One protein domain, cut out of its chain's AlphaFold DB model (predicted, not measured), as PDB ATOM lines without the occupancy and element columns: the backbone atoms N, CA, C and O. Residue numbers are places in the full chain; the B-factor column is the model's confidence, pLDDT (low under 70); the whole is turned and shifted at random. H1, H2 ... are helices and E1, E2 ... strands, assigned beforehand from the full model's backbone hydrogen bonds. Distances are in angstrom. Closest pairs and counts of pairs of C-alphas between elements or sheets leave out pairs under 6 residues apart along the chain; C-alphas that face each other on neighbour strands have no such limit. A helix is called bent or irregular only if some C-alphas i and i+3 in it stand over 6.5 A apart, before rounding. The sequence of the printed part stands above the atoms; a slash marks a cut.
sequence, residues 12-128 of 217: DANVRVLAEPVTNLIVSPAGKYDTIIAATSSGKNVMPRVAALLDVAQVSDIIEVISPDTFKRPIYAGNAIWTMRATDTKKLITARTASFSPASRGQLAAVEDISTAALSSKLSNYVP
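Overview. This is residues 12 to 128 of the 217 residues of the protein "Electron transfer flavoprotein subunit alpha" of Sinorhizobium fredii (strain USDA 257) (UniProt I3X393). A small three-stranded parallel sheet, E1 E6 E2, lies between H2, which covers one of its faces, and a second, antiparallel sheet, E3 E4 E5, which stands partly face to face with it as a loose sandwich. H1 packs on H2 at a steep tilt, and a long tail after E6 swings out, with residues 101 to 110 sticking out, and folds back to the H1 end. The printed part has 117 residues, in the order H1 E1 H2 E2 E3 E4 E5 E6; the class is mixed, helices and strands, with under half of the residues in named elements. It is only just compact, close to loose, with a radius of gyration of the C-alphas of 15.7 A and spans of 43 by 37 by 31 A.

Arrangement. H1, residues 19 to 30, touches H2, residues 41 to 54, closest at the C-alphas of Ala 19 and Val 46, 5.2 A; they run the same way at a steep tilt of 58 degrees. E1, residues 35 to 38, is the parallel neighbour of E6, residues 91 to 95, with N 36 and O 91 at 2.9 A. E6 is also the parallel neighbour of E2, residues 58 to 62, with N 59 and O 92 at 2.9 A. H2 is on this sheet at a height of 8.8 A, making two layers, helix over sheet; it lies over E6, only just not over E1, and runs along the strands, at 13 degrees to E6 on the local plane. Its closest C-alphas to E6 are those of Lys 44 and Thr 94, 6.6 A. E1, H2 and E2 form a split strand-helix-strand unit, two strands running the same way with E6 between them, and its crossover is right-handed. E3, residues 64 to 67, E4, residues 70 to 75, and E5, residues 80 to 85, form a meander, each strand the antiparallel neighbour of the one before. In the hairpin E3 and E4, N 72 and O 64 are 2.9 A apart; in the hairpin E4 and E5, N 73 and O 82 are 3.0 A apart. The closest C-alphas of E2 and E4 are those of Ile 62 and Arg 73, 4.5 A. O i to N i+4 pairs are within hydrogen-bond range in 7 of 8 for H1 and 8 of 10 for H2.

Along the chain. H1 begins at C-alpha 19, (-36.017, -37.637, 49.198), and is 16.1 A long. H2 is 20.5 A long and only just irregular, with C-alphas 45 and 48 6.9 A apart. E4 is 15.7 A and E5 16.4 A. E6 ends at C-alpha 95, (-34.331, -30.903, 32.356).

Size, cuts and confidence. The C-alphas farthest apart are those of Asn 79 and Ala 117, 45.1 A. The printed part has no cut, and the links between named elements are tight. Residues 96 to 128 hold no named element. The mean pLDDT of the printed part is 83.6; residues 12 to 17, 115 to 122, 125 to 126 and 128 are under 70.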
ATOM      1  N   ASP A  12     -37.927 -46.290  37.802       69.69
ATOM      2  CA  ASP A  12     -39.286 -46.067  38.273       69.69
ATOM      3  C   ASP A  12     -39.355 -46.360  39.774       69.69
ATOM      4  O   ASP A  12     -38.862 -47.381  40.249       69.69
ATOM      5  N   ALA A  13     -39.928 -45.431  40.529       63.28
ATOM      6  CA  ALA A  13     -40.075 -45.553  41.971       63.28
ATOM      7  C   ALA A  13     -41.561 -45.457  42.304       63.28
ATOM      8  O   ALA A  13     -42.119 -44.367  42.430       63.28
ATOM      9  N   ASN A  14     -42.193 -46.619  42.468       56.16
ATOM     10  CA  ASN A  14     -43.640 -46.760  42.647       56.16
ATOM     11  C   ASN A  14     -44.132 -46.400  44.070       56.16
ATOM     12  O   ASN A  14     -45.281 -46.633  44.438       56.16
ATOM     13  N   VAL A  15     -43.255 -45.837  44.903       52.09
ATOM     14  CA  VAL A  15     -43.529 -45.503  46.306       52.09
ATOM     15  C   VAL A  15     -43.613 -43.987  46.436       52.09
ATOM     16  O   VAL A  15     -42.904 -43.275  45.742       52.09
ATOM     17  N   ARG A  16     -44.469 -43.453  47.315       61.25
ATOM     18  CA  ARG A  16     -44.545 -42.007  47.600       61.25
ATOM     19  C   ARG A  16     -43.235 -41.553  48.241       61.25
ATOM     20  O   ARG A  16     -43.053 -41.623  49.452       61.25
ATOM     21  N   VAL A  17     -42.291 -41.196  47.380       63.78
ATOM     22  CA  VAL A  17     -40.879 -41.273  47.709       63.78
ATOM     23  C   VAL A  17     -40.394 -40.057  48.489       63.78
ATOM     24  O   VAL A  17     -40.373 -38.931  47.989       63.78
ATOM     25  N   LEU A  18     -39.962 -40.312  49.721       75.50
ATOM     26  CA  LEU A  18     -39.153 -39.379  50.495       75.50
ATOM     27  C   LEU A  18     -37.817 -39.157  49.780       75.50
ATOM     28  O   LEU A  18     -37.314 -40.042  49.088       75.50
ATOM     29  N   ALA A  19     -37.224 -37.975  49.945       78.12
ATOM     30  CA  ALA A  19     -36.017 -37.637  49.198       78.12
ATOM     31  C   ALA A  19     -34.834 -38.561  49.538       78.12
ATOM     32  O   ALA A  19     -34.044 -38.913  48.667       78.12
ATOM     33  N   GLU A  20     -34.740 -38.989  50.793       80.62
ATOM     34  CA  GLU A  20     -33.650 -39.809  51.323       80.62
ATOM     35  C   GLU A  20     -33.567 -41.215  50.695       80.62
ATOM     36  O   GLU A  20     -32.526 -41.516  50.106       80.62
ATOM     37  N   PRO A  21     -34.627 -42.055  50.717       81.56
ATOM     38  CA  PRO A  21     -34.584 -43.377  50.091       81.56
ATOM     39  C   PRO A  21     -34.331 -43.310  48.581       81.56
ATOM     40  O   PRO A  21     -33.581 -44.128  48.055       81.56
ATOM     41  N   VAL A  22     -34.891 -42.315  47.878       83.00
ATOM     42  CA  VAL A  22     -34.631 -42.147  46.432       83.00
ATOM     43  C   VAL A  22     -33.189 -41.788  46.173       83.00
ATOM     44  O   VAL A  22     -32.593 -42.303  45.237       83.00
ATOM     45  N   THR A  23     -32.628 -40.893  46.983       86.88
ATOM     46  CA  THR A  23     -31.234 -40.488  46.817       86.88
ATOM     47  C   THR A  23     -30.336 -41.716  46.900       86.88
ATOM     48  O   THR A  23     -29.532 -41.939  45.999       86.88
ATOM     49  N   ASN A  24     -30.531 -42.559  47.916       84.31
ATOM     50  CA  ASN A  24     -29.734 -43.772  48.080       84.31
ATOM     51  C   ASN A  24     -29.961 -44.766  46.924       84.31
ATOM     52  O   ASN A  24     -29.006 -45.380  46.446       84.31
ATOM     53  N   LEU A  25     -31.200 -44.873  46.424       85.38
ATOM     54  CA  LEU A  25     -31.536 -45.698  45.260       85.38
ATOM     55  C   LEU A  25     -30.844 -45.217  43.982       85.38
ATOM     56  O   LEU A  25     -30.444 -46.042  43.172       85.38
ATOM     57  N   ILE A  26     -30.707 -43.902  43.788       86.81
ATOM     58  CA  ILE A  26     -30.021 -43.321  42.626       86.81
ATOM     59  C   ILE A  26     -28.504 -43.492  42.756       86.81
ATOM     60  O   ILE A  26     -27.844 -43.825  41.773       86.81
ATOM     61  N   VAL A  27     -27.950 -43.284  43.954       87.50
ATOM     62  CA  VAL A  27     -26.504 -43.364  44.212       87.50
ATOM     63  C   VAL A  27     -25.976 -44.794  44.057       87.50
ATOM     64  O   VAL A  27     -24.901 -44.975  43.491       87.50
ATOM     65  N   SER A  28     -26.736 -45.812  44.472       85.75
ATOM     66  CA  SER A  28     -26.312 -47.221  44.389       85.75
ATOM     67  C   SER A  28     -25.869 -47.666  42.974       85.75
ATOM     68  O   SER A  28     -24.756 -48.176  42.831       85.75
ATOM     69  N   PRO A  29     -26.649 -47.440  41.898       85.62
ATOM     70  CA  PRO A  29     -26.236 -47.739  40.531       85.62
ATOM     71  C   PRO A  29     -25.446 -46.605  39.849       85.62
ATOM     72  O   PRO A  29     -24.931 -46.829  38.751       85.62
ATOM     73  N   ALA A  30     -25.317 -45.412  40.450       85.00
ATOM     74  CA  ALA A  30     -24.708 -44.229  39.818       85.00
ATOM     75  C   ALA A  30     -23.270 -44.456  39.320       85.00
ATOM     76  O   ALA A  30     -22.842 -43.839  38.341       85.00
ATOM     77  N   GLY A  31     -22.523 -45.371  39.947       83.50
ATOM     78  CA  GLY A  31     -21.176 -45.748  39.512       83.50
ATOM     79  C   GLY A  31     -21.118 -46.205  38.049       83.50
ATOM     80  O   GLY A  31     -20.185 -45.831  37.342       83.50
ATOM     81  N   LYS A  32     -22.157 -46.904  37.569       86.06
ATOM     82  CA  LYS A  32     -22.239 -47.503  36.223       86.06
ATOM     83  C   LYS A  32     -22.638 -46.518  35.115       86.06
ATOM     84  O   LYS A  32     -22.663 -46.902  33.948       86.06
ATOM     85  N   TYR A  33     -22.994 -45.283  35.472       87.50
ATOM     86  CA  TYR A  33     -23.512 -44.286  34.537       87.50
ATOM     87  C   TYR A  33     -22.692 -43.001  34.565       87.50
ATOM     88  O   TYR A  33     -22.324 -42.501  35.628       87.50
ATOM     89  N   ASP A  34     -22.467 -42.434  33.384       89.06
ATOM     90  CA  ASP A  34     -21.782 -41.147  33.225       89.06
ATOM     91  C   ASP A  34     -22.743 -39.963  33.336       89.06
ATOM     92  O   ASP A  34     -22.320 -38.822  33.500       89.06
ATOM     93  N   THR A  35     -24.050 -40.197  33.197       89.69
ATOM     94  CA  THR A  35     -25.065 -39.141  33.179       89.69
ATOM     95  C   THR A  35     -26.345 -39.600  33.863       89.69
ATOM     96  O   THR A  35     -26.862 -40.677  33.573       89.69
ATOM     97  N   ILE A  36     -26.868 -38.760  34.754       90.81
ATOM     98  CA  ILE A  36     -28.119 -38.969  35.487       90.81
ATOM     99  C   ILE A  36     -29.009 -37.752  35.228       90.81
ATOM    100  O   ILE A  36     -28.588 -36.613  35.437       90.81
ATOM    101  N   ILE A  37     -30.238 -37.988  34.759       90.88
ATOM    102  CA  ILE A  37     -31.165 -36.930  34.338       90.88
ATOM    103  C   ILE A  37     -32.491 -37.052  35.085       90.88
ATOM    104  O   ILE A  37     -33.065 -38.136  35.155       90.88
ATOM    105  N   ALA A  38     -33.025 -35.929  35.575       90.75
ATOM    106  CA  ALA A  38     -34.383 -35.873  36.116       90.75
ATOM    107  C   ALA A  38     -35.152 -34.625  35.656       90.75
ATOM    108  O   ALA A  38     -34.621 -33.519  35.647       90.75
ATOM    109  N   ALA A  39     -36.429 -34.770  35.299       86.88
ATOM    110  CA  ALA A  39     -37.232 -33.652  34.780       86.88
ATOM    111  C   ALA A  39     -38.471 -33.318  35.633       86.88
ATOM    112  O   ALA A  39     -39.039 -32.229  35.527       86.88
ATOM    113  N   THR A  40     -38.893 -34.234  36.506       84.69
ATOM    114  CA  THR A  40     -40.097 -34.082  37.335       84.69
ATOM    115  C   THR A  40     -39.827 -33.244  38.584       84.69
ATOM    116  O   THR A  40     -38.683 -33.089  39.012       84.69
ATOM    117  N   SER A  41     -40.884 -32.725  39.223       80.62
ATOM    118  CA  SER A  41     -40.731 -31.979  40.481       80.62
ATOM    119  C   SER A  41     -40.107 -32.823  41.592       80.62
ATOM    120  O   SER A  41     -39.322 -32.306  42.379       80.62
ATOM    121  N   SER A  42     -40.429 -34.118  41.642       81.12
ATOM    122  CA  SER A  42     -39.841 -35.044  42.615       81.12
ATOM    123  C   SER A  42     -38.358 -35.262  42.332       81.12
ATOM    124  O   SER A  42     -37.546 -35.173  43.244       81.12
ATOM    125  N   GLY A  43     -37.984 -35.432  41.059       84.25
ATOM    126  CA  GLY A  43     -36.582 -35.506  40.655       84.25
ATOM    127  C   GLY A  43     -35.803 -34.243  41.026       84.25
ATOM    128  O   GLY A  43     -34.769 -34.327  41.676       84.25
ATOM    129  N   LYS A  44     -36.337 -33.057  40.718       86.31
ATOM    130  CA  LYS A  44     -35.710 -31.769  41.069       86.31
ATOM    131  C   LYS A  44     -35.512 -31.574  42.581       86.31
ATOM    132  O   LYS A  44     -34.588 -30.871  42.967       86.31
ATOM    133  N   ASN A  45     -36.345 -32.198  43.415       86.94
ATOM    134  CA  ASN A  45     -36.196 -32.187  44.873       86.94
ATOM    135  C   ASN A  45     -35.066 -33.111  45.368       86.94
ATOM    136  O   ASN A  45     -34.421 -32.821  46.368       86.94
ATOM    137  N   VAL A  46     -34.829 -34.227  44.675       89.12
ATOM    138  CA  VAL A  46     -33.865 -35.265  45.081       89.12
ATOM    139  C   VAL A  46     -32.459 -34.995  44.545       89.12
ATOM    140  O   VAL A  46     -31.471 -35.224  45.238       89.12
ATOM    141  N   MET A  47     -32.359 -34.484  43.319       90.06
ATOM    142  CA  MET A  47     -31.090 -34.348  42.598       90.06
ATOM    143  C   MET A  47     -30.021 -33.524  43.333       90.06
ATOM    144  O   MET A  47     -28.886 -33.987  43.354       90.06
ATOM    145  N   PRO A  48     -30.328 -32.408  44.026       92.19
ATOM    146  CA  PRO A  48     -29.299 -31.673  44.764       92.19
ATOM    147  C   PRO A  48     -28.626 -32.512  45.857       92.19
ATOM    148  O   PRO A  48     -27.436 -32.363  46.117       92.19
ATOM    149  N   ARG A  49     -29.371 -33.440  46.474       90.88
ATOM    150  CA  ARG A  49     -28.830 -34.358  47.483       90.88
ATOM    151  C   ARG A  49     -27.942 -35.429  46.849       90.88
ATOM    152  O   ARG A  49     -26.903 -35.760  47.406       90.88
ATOM    153  N   VAL A  50     -28.326 -35.933  45.674       91.12
ATOM    154  CA  VAL A  50     -27.493 -36.853  44.881       91.12
ATOM    155  C   VAL A  50     -26.188 -36.167  44.465       91.12
ATOM    156  O   VAL A  50     -25.132 -36.781  44.567       91.12
ATOM    157  N   ALA A  51     -26.254 -34.893  44.061       92.50
ATOM    158  CA  ALA A  51     -25.096 -34.075  43.690       92.50
ATOM    159  C   ALA A  51     -24.071 -34.009  44.822       92.50
ATOM    160  O   ALA A  51     -22.899 -34.297  44.616       92.50
ATOM    161  N   ALA A  52     -24.554 -33.704  46.029       91.94
ATOM    162  CA  ALA A  52     -23.720 -33.596  47.217       91.94
ATOM    163  C   ALA A  52     -23.082 -34.935  47.621       91.94
ATOM    164  O   ALA A  52     -21.927 -34.956  48.023       91.94
ATOM    165  N   LEU A  53     -23.807 -36.056  47.512       91.00
ATOM    166  CA  LEU A  53     -23.262 -37.375  47.870       91.00
ATOM    167  C   LEU A  53     -22.257 -37.921  46.851       91.00
ATOM    168  O   LEU A  53     -21.389 -38.704  47.220       91.00
ATOM    169  N   LEU A  54     -22.406 -37.555  45.578       90.50
ATOM    170  CA  LEU A  54     -21.490 -37.955  44.508       90.50
ATOM    171  C   LEU A  54     -20.337 -36.964  44.305       90.50
ATOM    172  O   LEU A  54     -19.481 -37.239  43.471       90.50
ATOM    173  N   ASP A  55     -20.338 -35.845  45.036       92.19
ATOM    174  CA  ASP A  55     -19.384 -34.738  44.903       92.19
ATOM    175  C   ASP A  55     -19.270 -34.213  43.457       92.19
ATOM    176  O   ASP A  55     -18.193 -34.128  42.872       92.19
ATOM    177  N   VAL A  56     -20.420 -33.912  42.839       92.69
ATOM    178  CA  VAL A  56     -20.502 -33.384  41.464       92.69
ATOM    179  C   VAL A  56     -21.426 -32.178  41.360       92.69
ATOM    180  O   VAL A  56     -22.443 -32.078  42.052       92.69
ATOM    181  N   ALA A  57     -21.124 -31.273  40.432       92.88
ATOM    182  CA  ALA A  57     -21.959 -30.121  40.148       92.88
ATOM    183  C   ALA A  57     -23.237 -30.525  39.394       92.88
ATOM    184  O   ALA A  57     -23.220 -31.214  38.370       92.88
ATOM    185  N   GLN A  58     -24.382 -30.030  39.872       93.19
ATOM    186  CA  GLN A  58     -25.662 -30.219  39.194       93.19
ATOM    187  C   GLN A  58     -25.926 -29.118  38.155       93.19
ATOM    188  O   GLN A  58     -26.075 -27.939  38.493       93.19
ATOM    189  N   VAL A  59     -26.165 -29.511  36.904       93.31
ATOM    190  CA  VAL A  59     -26.685 -28.616  35.860       93.31
ATOM    191  C   VAL A  59     -28.210 -28.573  35.941       93.31
ATOM    192  O   VAL A  59     -28.898 -29.573  35.737       93.31
ATOM    193  N   SER A  60     -28.766 -27.405  36.262       92.75
ATOM    194  CA  SER A  60     -30.190 -27.282  36.586       92.75
ATOM    195  C   SER A  60     -31.045 -26.691  35.466       92.75
ATOM    196  O   SER A  60     -30.674 -25.687  34.866       92.75
ATOM    197  N   ASP A  61     -32.229 -27.277  35.274       91.44
ATOM    198  CA  ASP A  61     -33.307 -26.819  34.385       91.44
ATOM    199  C   ASP A  61     -32.863 -26.523  32.942       91.44
ATOM    200  O   ASP A  61     -33.162 -25.467  32.383       91.44
ATOM    201  N   ILE A  62     -32.139 -27.463  32.329       94.06
ATOM    202  CA  ILE A  62     -31.681 -27.322  30.946       94.06
ATOM    203  C   ILE A  62     -32.857 -27.281  29.968       94.06
ATOM    204  O   ILE A  62     -33.871 -27.962  30.146       94.06
ATOM    205  N   ILE A  63     -32.683 -26.500  28.905       93.00
ATOM    206  CA  ILE A  63     -33.637 -26.354  27.795       93.00
ATOM    207  C   ILE A  63     -33.053 -26.847  26.465       93.00
ATOM    208  O   ILE A  63     -33.763 -26.965  25.468       93.00
ATOM    209  N   GLU A  64     -31.743 -27.098  26.426       92.06
ATOM    210  CA  GLU A  64     -31.027 -27.562  25.243       92.06
ATOM    211  C   GLU A  64     -29.741 -28.289  25.629       92.06
ATOM    212  O   GLU A  64     -29.031 -27.865  26.541       92.06
ATOM    213  N   VAL A  65     -29.437 -29.348  24.883       92.00
ATOM    214  CA  VAL A  65     -28.146 -30.040  24.887       92.00
ATOM    215  C   VAL A  65     -27.444 -29.665  23.583       92.00
ATOM    216  O   VAL A  65     -27.995 -29.928  22.515       92.00
ATOM    217  N   ILE A  66     -26.284 -29.009  23.667       91.31
ATOM    218  CA  ILE A  66     -25.469 -28.641  22.493       91.31
ATOM    219  C   ILE A  66     -24.481 -29.770  22.181       91.31
ATOM    220  O   ILE A  66     -24.324 -30.165  21.031       91.31
ATOM    221  N   SER A  67     -23.838 -30.300  23.220       88.94
ATOM    222  CA  SER A  67     -22.888 -31.415  23.167       88.94
ATOM    223  C   SER A  67     -23.011 -32.247  24.455       88.94
ATOM    224  O   SER A  67     -23.718 -31.826  25.376       88.94
ATOM    225  N   PRO A  68     -22.340 -33.411  24.567       86.94
ATOM    226  CA  PRO A  68     -22.420 -34.269  25.758       86.94
ATOM    227  C   PRO A  68     -22.049 -33.584  27.085       86.94
ATOM    228  O   PRO A  68     -22.461 -34.036  28.150       86.94
ATOM    229  N   ASP A  69     -21.275 -32.503  27.024       90.50
ATOM    230  CA  ASP A  69     -20.802 -31.720  28.162       90.50
ATOM    231  C   ASP A  69     -21.321 -30.272  28.170       90.50
ATOM    232  O   ASP A  69     -21.098 -29.569  29.150       90.50
ATOM    233  N   THR A  70     -22.011 -29.798  27.125       92.50
ATOM    234  CA  THR A  70     -22.419 -28.388  26.992       92.50
ATOM    235  C   THR A  70     -23.932 -28.246  26.851       92.50
ATOM    236  O   THR A  70     -24.564 -28.825  25.964       92.50
ATOM    237  N   PHE A  71     -24.519 -27.402  27.700       94.19
ATOM    238  CA  PHE A  71     -25.964 -27.241  27.859       94.19
ATOM    239  C   PHE A  71     -26.367 -25.769  27.826       94.19
ATOM    240  O   PHE A  71     -25.578 -24.896  28.190       94.19
ATOM    241  N   LYS A  72     -27.622 -25.489  27.459       94.56
ATOM    242  CA  LYS A  72     -28.234 -24.176  27.709       94.56
ATOM    243  C   LYS A  72     -29.278 -24.262  28.802       94.56
ATOM    244  O   LYS A  72     -30.119 -25.167  28.800       94.56
ATOM    245  N   ARG A  73     -29.275 -23.265  29.679       94.19
ATOM    246  CA  ARG A  73     -30.307 -23.070  30.696       94.19
ATOM    247  C   ARG A  73     -30.740 -21.603  30.772       94.19
ATOM    248  O   ARG A  73     -29.921 -20.710  30.551       94.19
ATOM    249  N   PRO A  74     -32.004 -21.333  31.106       93.69
ATOM    250  CA  PRO A  74     -32.454 -19.991  31.415       93.69
ATOM    251  C   PRO A  74     -31.942 -19.560  32.795       93.69
ATOM    252  O   PRO A  74     -31.909 -20.344  33.749       93.69
ATOM    253  N   ILE A  75     -31.588 -18.286  32.893       93.00
ATOM    254  CA  ILE A  75     -31.272 -17.571  34.130       93.00
ATOM    255  C   ILE A  75     -32.114 -16.287  34.189       93.00
ATOM    256  O   ILE A  75     -32.784 -15.941  33.216       93.00
ATOM    257  N   TYR A  76     -32.150 -15.614  35.344       91.56
ATOM    258  CA  TYR A  76     -32.954 -14.397  35.549       91.56
ATOM    259  C   TYR A  76     -34.417 -14.552  35.101       91.56
ATOM    260  O   TYR A  76     -34.912 -13.789  34.278       91.56
ATOM    261  N   ALA A  77     -35.091 -15.598  35.592       85.12
ATOM    262  CA  ALA A  77     -36.477 -15.924  35.233       85.12
ATOM    263  C   ALA A  77     -36.740 -16.105  33.718       85.12
ATOM    264  O   ALA A  77     -37.880 -16.024  33.280       85.12
ATOM    265  N   GLY A  78     -35.705 -16.412  32.926       85.56
ATOM    266  CA  GLY A  78     -35.820 -16.618  31.479       85.56
ATOM    267  C   GLY A  78     -35.381 -15.431  30.625       85.56
ATOM    268  O   GLY A  78     -35.357 -15.568  29.407       85.56
ATOM    269  N   ASN A  79     -34.973 -14.313  31.235       89.44
ATOM    270  CA  ASN A  79     -34.533 -13.121  30.502       89.44
ATOM    271  C   ASN A  79     -33.180 -13.300  29.803       89.44
ATOM    272  O   ASN A  79     -32.881 -12.586  28.851       89.44
ATOM    273  N   ALA A  80     -32.359 -14.244  30.264       92.38
ATOM    274  CA  ALA A  80     -31.105 -14.585  29.613       92.38
ATOM    275  C   ALA A  80     -30.938 -16.101  29.514       92.38
ATOM    276  O   ALA A  80     -31.361 -16.863  30.390       92.38
ATOM    277  N   ILE A  81     -30.298 -16.533  28.430       94.44
ATOM    278  CA  ILE A  81     -29.942 -17.927  28.189       94.44
ATOM    279  C   ILE A  81     -28.442 -18.057  28.402       94.44
ATOM    280  O   ILE A  81     -27.653 -17.416  27.712       94.44
ATOM    281  N   TRP A  82     -28.056 -18.908  29.346       95.00
ATOM    282  CA  TRP A  82     -26.661 -19.204  29.615       95.00
ATOM    283  C   TRP A  82     -26.278 -20.540  28.988       95.00
ATOM    284  O   TRP A  82     -26.886 -21.573  29.282       95.00
ATOM    285  N   THR A  83     -25.267 -20.503  28.125       95.62
ATOM    286  CA  THR A  83     -24.563 -21.688  27.635       95.62
ATOM    287  C   THR A  83     -23.434 -22.026  28.601       95.62
ATOM    288  O   THR A  83     -22.551 -21.200  28.822       95.62
ATOM    289  N   MET A  84     -23.452 -23.233  29.162       93.38
ATOM    290  CA  MET A  84     -22.467 -23.677  30.146       93.38
ATOM    291  C   MET A  84     -21.938 -25.075  29.826       93.38
ATOM    292  O   MET A  84     -22.677 -25.912  29.304       93.38
ATOM    293  N   ARG A  85     -20.670 -25.321  30.167       94.06
ATOM    294  CA  ARG A  85     -20.007 -26.623  30.045       94.06
ATOM    295  C   ARG A  85     -19.846 -27.261  31.425       94.06
ATOM    296  O   ARG A  85     -19.365 -26.603  32.341       94.06
ATOM    297  N   ALA A  86     -20.244 -28.522  31.562       92.19
ATOM    298  CA  ALA A  86     -20.004 -29.341  32.743       92.19
ATOM    299  C   ALA A  86     -18.622 -29.998  32.641       92.19
ATOM    300  O   ALA A  86     -18.347 -30.722  31.686       92.19
ATOM    301  N   THR A  87     -17.759 -29.742  33.622       91.94
ATOM    302  CA  THR A  87     -16.381 -30.257  33.664       91.94
ATOM    303  C   THR A  87     -16.261 -31.606  34.363       91.94
ATOM    304  O   THR A  87     -15.278 -32.311  34.158       91.94
ATOM    305  N   ASP A  88     -17.257 -31.978  35.165       90.00
ATOM    306  CA  ASP A  88     -17.200 -33.190  35.975       90.00
ATOM    307  C   ASP A  88     -17.325 -34.459  35.129       90.00
ATOM    308  O   ASP A  88     -18.042 -34.526  34.120       90.00
ATOM    309  N   THR A  89     -16.650 -35.522  35.572       87.44
ATOM    310  CA  THR A  89     -16.687 -36.827  34.904       87.44
ATOM    311  C   THR A  89     -18.111 -37.378  34.848       87.44
ATOM    312  O   THR A  89     -18.537 -37.847  33.791       87.44
ATOM    313  N   LYS A  90     -18.879 -37.248  35.937       90.75
ATOM    314  CA  LYS A  90     -20.302 -37.612  35.988       90.75
ATOM    315  C   LYS A  90     -21.180 -36.372  35.868       90.75
ATOM    316  O   LYS A  90     -20.964 -35.378  36.547       90.75
ATOM    317  N   LYS A  91     -22.198 -36.449  35.013       92.25
ATOM    318  CA  LYS A  91     -23.088 -35.333  34.690       92.25
ATOM    319  C   LYS A  91     -24.419 -35.530  35.392       92.25
ATOM    320  O   LYS A  91     -25.178 -36.440  35.058       92.25
ATOM    321  N   LEU A  92     -24.718 -34.661  36.348       93.25
ATOM    322  CA  LEU A  92     -25.994 -34.657  37.048       93.25
ATOM    323  C   LEU A  92     -26.856 -33.505  36.533       93.25
ATOM    324  O   LEU A  92     -26.532 -32.335  36.729       93.25
ATOM    325  N   ILE A  93     -27.945 -33.826  35.838       93.50
ATOM    326  CA  ILE A  93     -28.683 -32.846  35.036       93.50
ATOM    327  C   ILE A  93     -30.161 -32.867  35.404       93.50
ATOM    328  O   ILE A  93     -30.775 -33.925  35.532       93.50
ATOM    329  N   THR A  94     -30.780 -31.694  35.502       93.31
ATOM    330  CA  THR A  94     -32.242 -31.601  35.465       93.31
ATOM    331  C   THR A  94     -32.724 -30.892  34.217       93.31
ATOM    332  O   THR A  94     -32.136 -29.900  33.798       93.31
ATOM    333  N   ALA A  95     -33.799 -31.402  33.619       91.56
ATOM    334  CA  ALA A  95     -34.331 -30.903  32.356       91.56
ATOM    335  C   ALA A  95     -35.697 -30.238  32.539       91.56
ATOM    336  O   ALA A  95     -36.523 -30.664  33.354       91.56
ATOM    337  N   ARG A  96     -35.956 -29.202  31.741       90.12
ATOM    338  CA  ARG A  96     -37.283 -28.603  31.617       90.12
ATOM    339  C   ARG A  96     -38.119 -29.451  30.666       90.12
ATOM    340  O   ARG A  96     -37.893 -29.430  29.461       90.12
ATOM    341  N   THR A  97     -39.109 -30.166  31.198       86.50
ATOM    342  CA  THR A  97     -39.978 -31.073  30.421       86.50
ATOM    343  C   THR A  97     -40.576 -30.415  29.177       86.50
ATOM    344  O   THR A  97     -40.554 -31.013  28.112       86.50
ATOM    345  N   ALA A  98     -41.036 -29.166  29.285       85.62
ATOM    346  CA  ALA A  98     -41.650 -28.427  28.179       85.62
ATOM    347  C   ALA A  98     -40.697 -28.108  27.007       85.62
ATOM    348  O   ALA A  98     -41.157 -27.735  25.933       85.62
ATOM    349  N   SER A  99     -39.379 -28.217  27.198       85.88
ATOM    350  CA  SER A  99     -38.379 -27.889  26.172       85.88
ATOM    351  C   SER A  99     -37.944 -29.090  25.327       85.88
ATOM    352  O   SER A  99     -37.236 -28.903  24.338       85.88
ATOM    353  N   PHE A 100     -38.367 -30.303  25.692       85.62
ATOM    354  CA  PHE A 100     -38.022 -31.535  24.988       85.62
ATOM    355  C   PHE A 100     -39.280 -32.208  24.451       85.62
ATOM    356  O   PHE A 100     -40.301 -32.293  25.132       85.62
ATOM    357  N   SER A 101     -39.202 -32.697  23.216       83.56
ATOM    358  CA  SER A 101     -40.298 -33.466  22.629       83.56
ATOM    359  C   SER A 101     -40.363 -34.856  23.273       83.56
ATOM    360  O   SER A 101     -39.308 -35.424  23.577       83.56
ATOM    361  N   PRO A 102     -41.565 -35.428  23.463       82.00
ATOM    362  CA  PRO A 102     -41.702 -36.808  23.913       82.00
ATOM    363  C   PRO A 102     -40.944 -37.761  22.986       82.00
ATOM    364  O   PRO A 102     -40.952 -37.583  21.765       82.00
ATOM    365  N   ALA A 103     -40.300 -38.776  23.560       81.62
ATOM    366  CA  ALA A 103     -39.707 -39.849  22.775       81.62
ATOM    367  C   ALA A 103     -40.807 -40.666  22.077       81.62
ATOM    368  O   ALA A 103     -41.906 -40.837  22.613       81.62
ATOM    369  N   SER A 104     -40.507 -41.190  20.889       80.81
ATOM    370  CA  SER A 104     -41.357 -42.179  20.231       80.81
ATOM    371  C   SER A 104     -41.453 -43.451  21.079       80.81
ATOM    372  O   SER A 104     -40.541 -43.795  21.835       80.81
ATOM    373  N   ARG A 105     -42.583 -44.157  20.975       78.31
ATOM    374  CA  ARG A 105     -42.802 -45.410  21.706       78.31
ATOM    375  C   ARG A 105     -41.842 -46.474  21.153       78.31
ATOM    376  O   ARG A 105     -41.961 -46.856  19.994       78.31
ATOM    377  N   GLY A 106     -40.865 -46.882  21.962       71.50
ATOM    378  CA  GLY A 106     -39.857 -47.885  21.606       71.50
ATOM    379  C   GLY A 106     -40.261 -49.317  21.970       71.50
ATOM    380  O   GLY A 106     -41.386 -49.572  22.401       71.50
ATOM    381  N   GLN A 107     -39.317 -50.247  21.806       73.00
ATOM    382  CA  GLN A 107     -39.450 -51.638  22.256       73.00
ATOM    383  C   GLN A 107     -39.510 -51.733  23.789       73.00
ATOM    384  O   GLN A 107     -39.041 -50.846  24.503       73.00
ATOM    385  N   LEU A 108     -40.095 -52.824  24.292       75.81
ATOM    386  CA  LEU A 108     -40.152 -53.124  25.723       75.81
ATOM    387  C   LEU A 108     -38.732 -53.309  26.280       75.81
ATOM    388  O   LEU A 108     -37.921 -54.023  25.694       75.81
ATOM    389  N   ALA A 109     -38.442 -52.669  27.411       78.94
ATOM    390  CA  ALA A 109     -37.182 -52.829  28.132       78.94
ATOM    391  C   ALA A 109     -37.338 -53.874  29.247       78.94
ATOM    392  O   ALA A 109     -38.401 -53.971  29.861       78.94
ATOM    393  N   ALA A 110     -36.274 -54.630  29.526       80.69
ATOM    394  CA  ALA A 110     -36.244 -55.542  30.665       80.69
ATOM    395  C   ALA A 110     -36.345 -54.753  31.982       80.69
ATOM    396  O   ALA A 110     -35.623 -53.772  32.180       80.69
ATOM    397  N   VAL A 111     -37.243 -55.187  32.865       82.25
ATOM    398  CA  VAL A 111     -37.421 -54.612  34.203       82.25
ATOM    399  C   VAL A 111     -36.537 -55.388  35.174       82.25
ATOM    400  O   VAL A 111     -36.600 -56.613  35.225       82.25
ATOM    401  N   GLU A 112     -35.693 -54.674  35.915       81.31
ATOM    402  CA  GLU A 112     -34.854 -55.228  36.981       81.31
ATOM    403  C   GLU A 112     -35.296 -54.603  38.304       81.31
ATOM    404  O   GLU A 112     -35.245 -53.378  38.457       81.31
ATOM    405  N   ASP A 113     -35.712 -55.438  39.255       77.62
ATOM    406  CA  ASP A 113     -36.068 -54.978  40.592       77.62
ATOM    407  C   ASP A 113     -34.806 -54.654  41.392       77.62
ATOM    408  O   ASP A 113     -33.932 -55.496  41.608       77.62
ATOM    409  N   ILE A 114     -34.718 -53.413  41.867       73.56
ATOM    410  CA  ILE A 114     -33.641 -52.973  42.749       73.56
ATOM    411  C   ILE A 114     -34.167 -53.020  44.180       73.56
ATOM    412  O   ILE A 114     -35.112 -52.311  44.525       73.56
ATOM    413  N   SER A 115     -33.546 -53.845  45.026       68.69
ATOM    414  CA  SER A 115     -33.946 -53.965  46.430       68.69
ATOM    415  C   SER A 115     -33.794 -52.629  47.164       68.69
ATOM    416  O   SER A 115     -32.695 -52.088  47.295       68.69
ATOM    417  N   THR A 116     -34.906 -52.107  47.684       64.00
ATOM    418  CA  THR A 116     -34.950 -50.873  48.484       64.00
ATOM    419  C   THR A 116     -34.885 -51.132  49.990       64.00
ATOM    420  O   THR A 116     -34.978 -50.188  50.774       64.00
ATOM    421  N   ALA A 117     -34.742 -52.394  50.414       55.75
ATOM    422  CA  ALA A 117     -34.874 -52.813  51.813       55.75
ATOM    423  C   ALA A 117     -33.858 -52.143  52.760       55.75
ATOM    424  O   ALA A 117     -34.155 -51.933  53.931       55.75
ATOM    425  N   ALA A 118     -32.691 -51.745  52.248       52.69
ATOM    426  CA  ALA A 118     -31.654 -51.049  53.014       52.69
ATOM    427  C   ALA A 118     -31.776 -49.509  52.989       52.69
ATOM    428  O   ALA A 118     -30.976 -48.819  53.614       52.69
ATOM    429  N   LEU A 119     -32.744 -48.948  52.254       59.94
ATOM    430  CA  LEU A 119     -32.810 -47.508  51.967       59.94
ATOM    431  C   LEU A 119     -33.793 -46.748  52.869       59.94
ATOM    432  O   LEU A 119     -34.000 -45.551  52.665       59.94
ATOM    433  N   SER A 120     -34.399 -47.406  53.864       59.25
ATOM    434  CA  SER A 120     -35.317 -46.749  54.797       59.25
ATOM    435  C   SER A 120     -34.564 -45.758  55.684       59.25
ATOM    436  O   SER A 120     -33.709 -46.150  56.479       59.25
ATOM    437  N   SER A 121     -34.913 -44.480  55.588       61.66
ATOM    438  CA  SER A 121     -34.497 -43.498  56.580       61.66
ATOM    439  C   SER A 121     -35.516 -43.431  57.712       61.66
ATOM    440  O   SER A 121     -36.715 -43.362  57.457       61.66
ATOM    441  N   LYS A 122     -35.035 -43.416  58.960       65.50
ATOM    442  CA  LYS A 122     -35.858 -43.144  60.153       65.50
ATOM    443  C   LYS A 122     -36.032 -41.641  60.427       65.50
ATOM    444  O   LYS A 122     -36.662 -41.283  61.416       65.50
ATOM    445  N   LEU A 123     -35.447 -40.767  59.601       71.50
ATOM    446  CA  LEU A 123     -35.411 -39.319  59.844       71.50
ATOM    447  C   LEU A 123     -36.688 -38.603  59.397       71.50
ATOM    448  O   LEU A 123     -37.036 -37.568  59.960       71.50
ATOM    449  N   SER A 124     -37.391 -39.138  58.399       71.06
ATOM    450  CA  SER A 124     -38.619 -38.548  57.877       71.06
ATOM    451  C   SER A 124     -39.698 -39.606  57.679       71.06
ATOM    452  O   SER A 124     -39.443 -40.695  57.175       71.06
ATOM    453  N   ASN A 125     -40.925 -39.269  58.082       69.38
ATOM    454  CA  ASN A 125     -42.095 -40.119  57.904       69.38
ATOM    455  C   ASN A 125     -43.060 -39.461  56.927       69.38
ATOM    456  O   ASN A 125     -43.386 -38.278  57.041       69.38
ATOM    457  N   TYR A 126     -43.535 -40.246  55.965       69.88
ATOM    458  CA  TYR A 126     -44.594 -39.805  55.076       69.88
ATOM    459  C   TYR A 126     -45.927 -39.825  55.829       69.88
ATOM    460  O   TYR A 126     -46.449 -40.892  56.148       69.88
ATOM    461  N   VAL A 127     -46.493 -38.646  56.083       72.50
ATOM    462  CA  VAL A 127     -47.877 -38.518  56.551       72.50
ATOM    463  C   VAL A 127     -48.782 -38.400  55.319       72.50
ATOM    464  O   VAL A 127     -48.501 -37.574  54.444       72.50
ATOM    465  N   PRO A 128     -49.846 -39.213  55.196       63.16
ATOM    466  CA  PRO A 128     -50.751 -39.139  54.059       63.16
ATOM    467  C   PRO A 128     -51.360 -37.743  53.944       63.16
ATOM    468  O   PRO A 128     -52.008 -37.259  54.870       63.16
TER     469      PRO A 128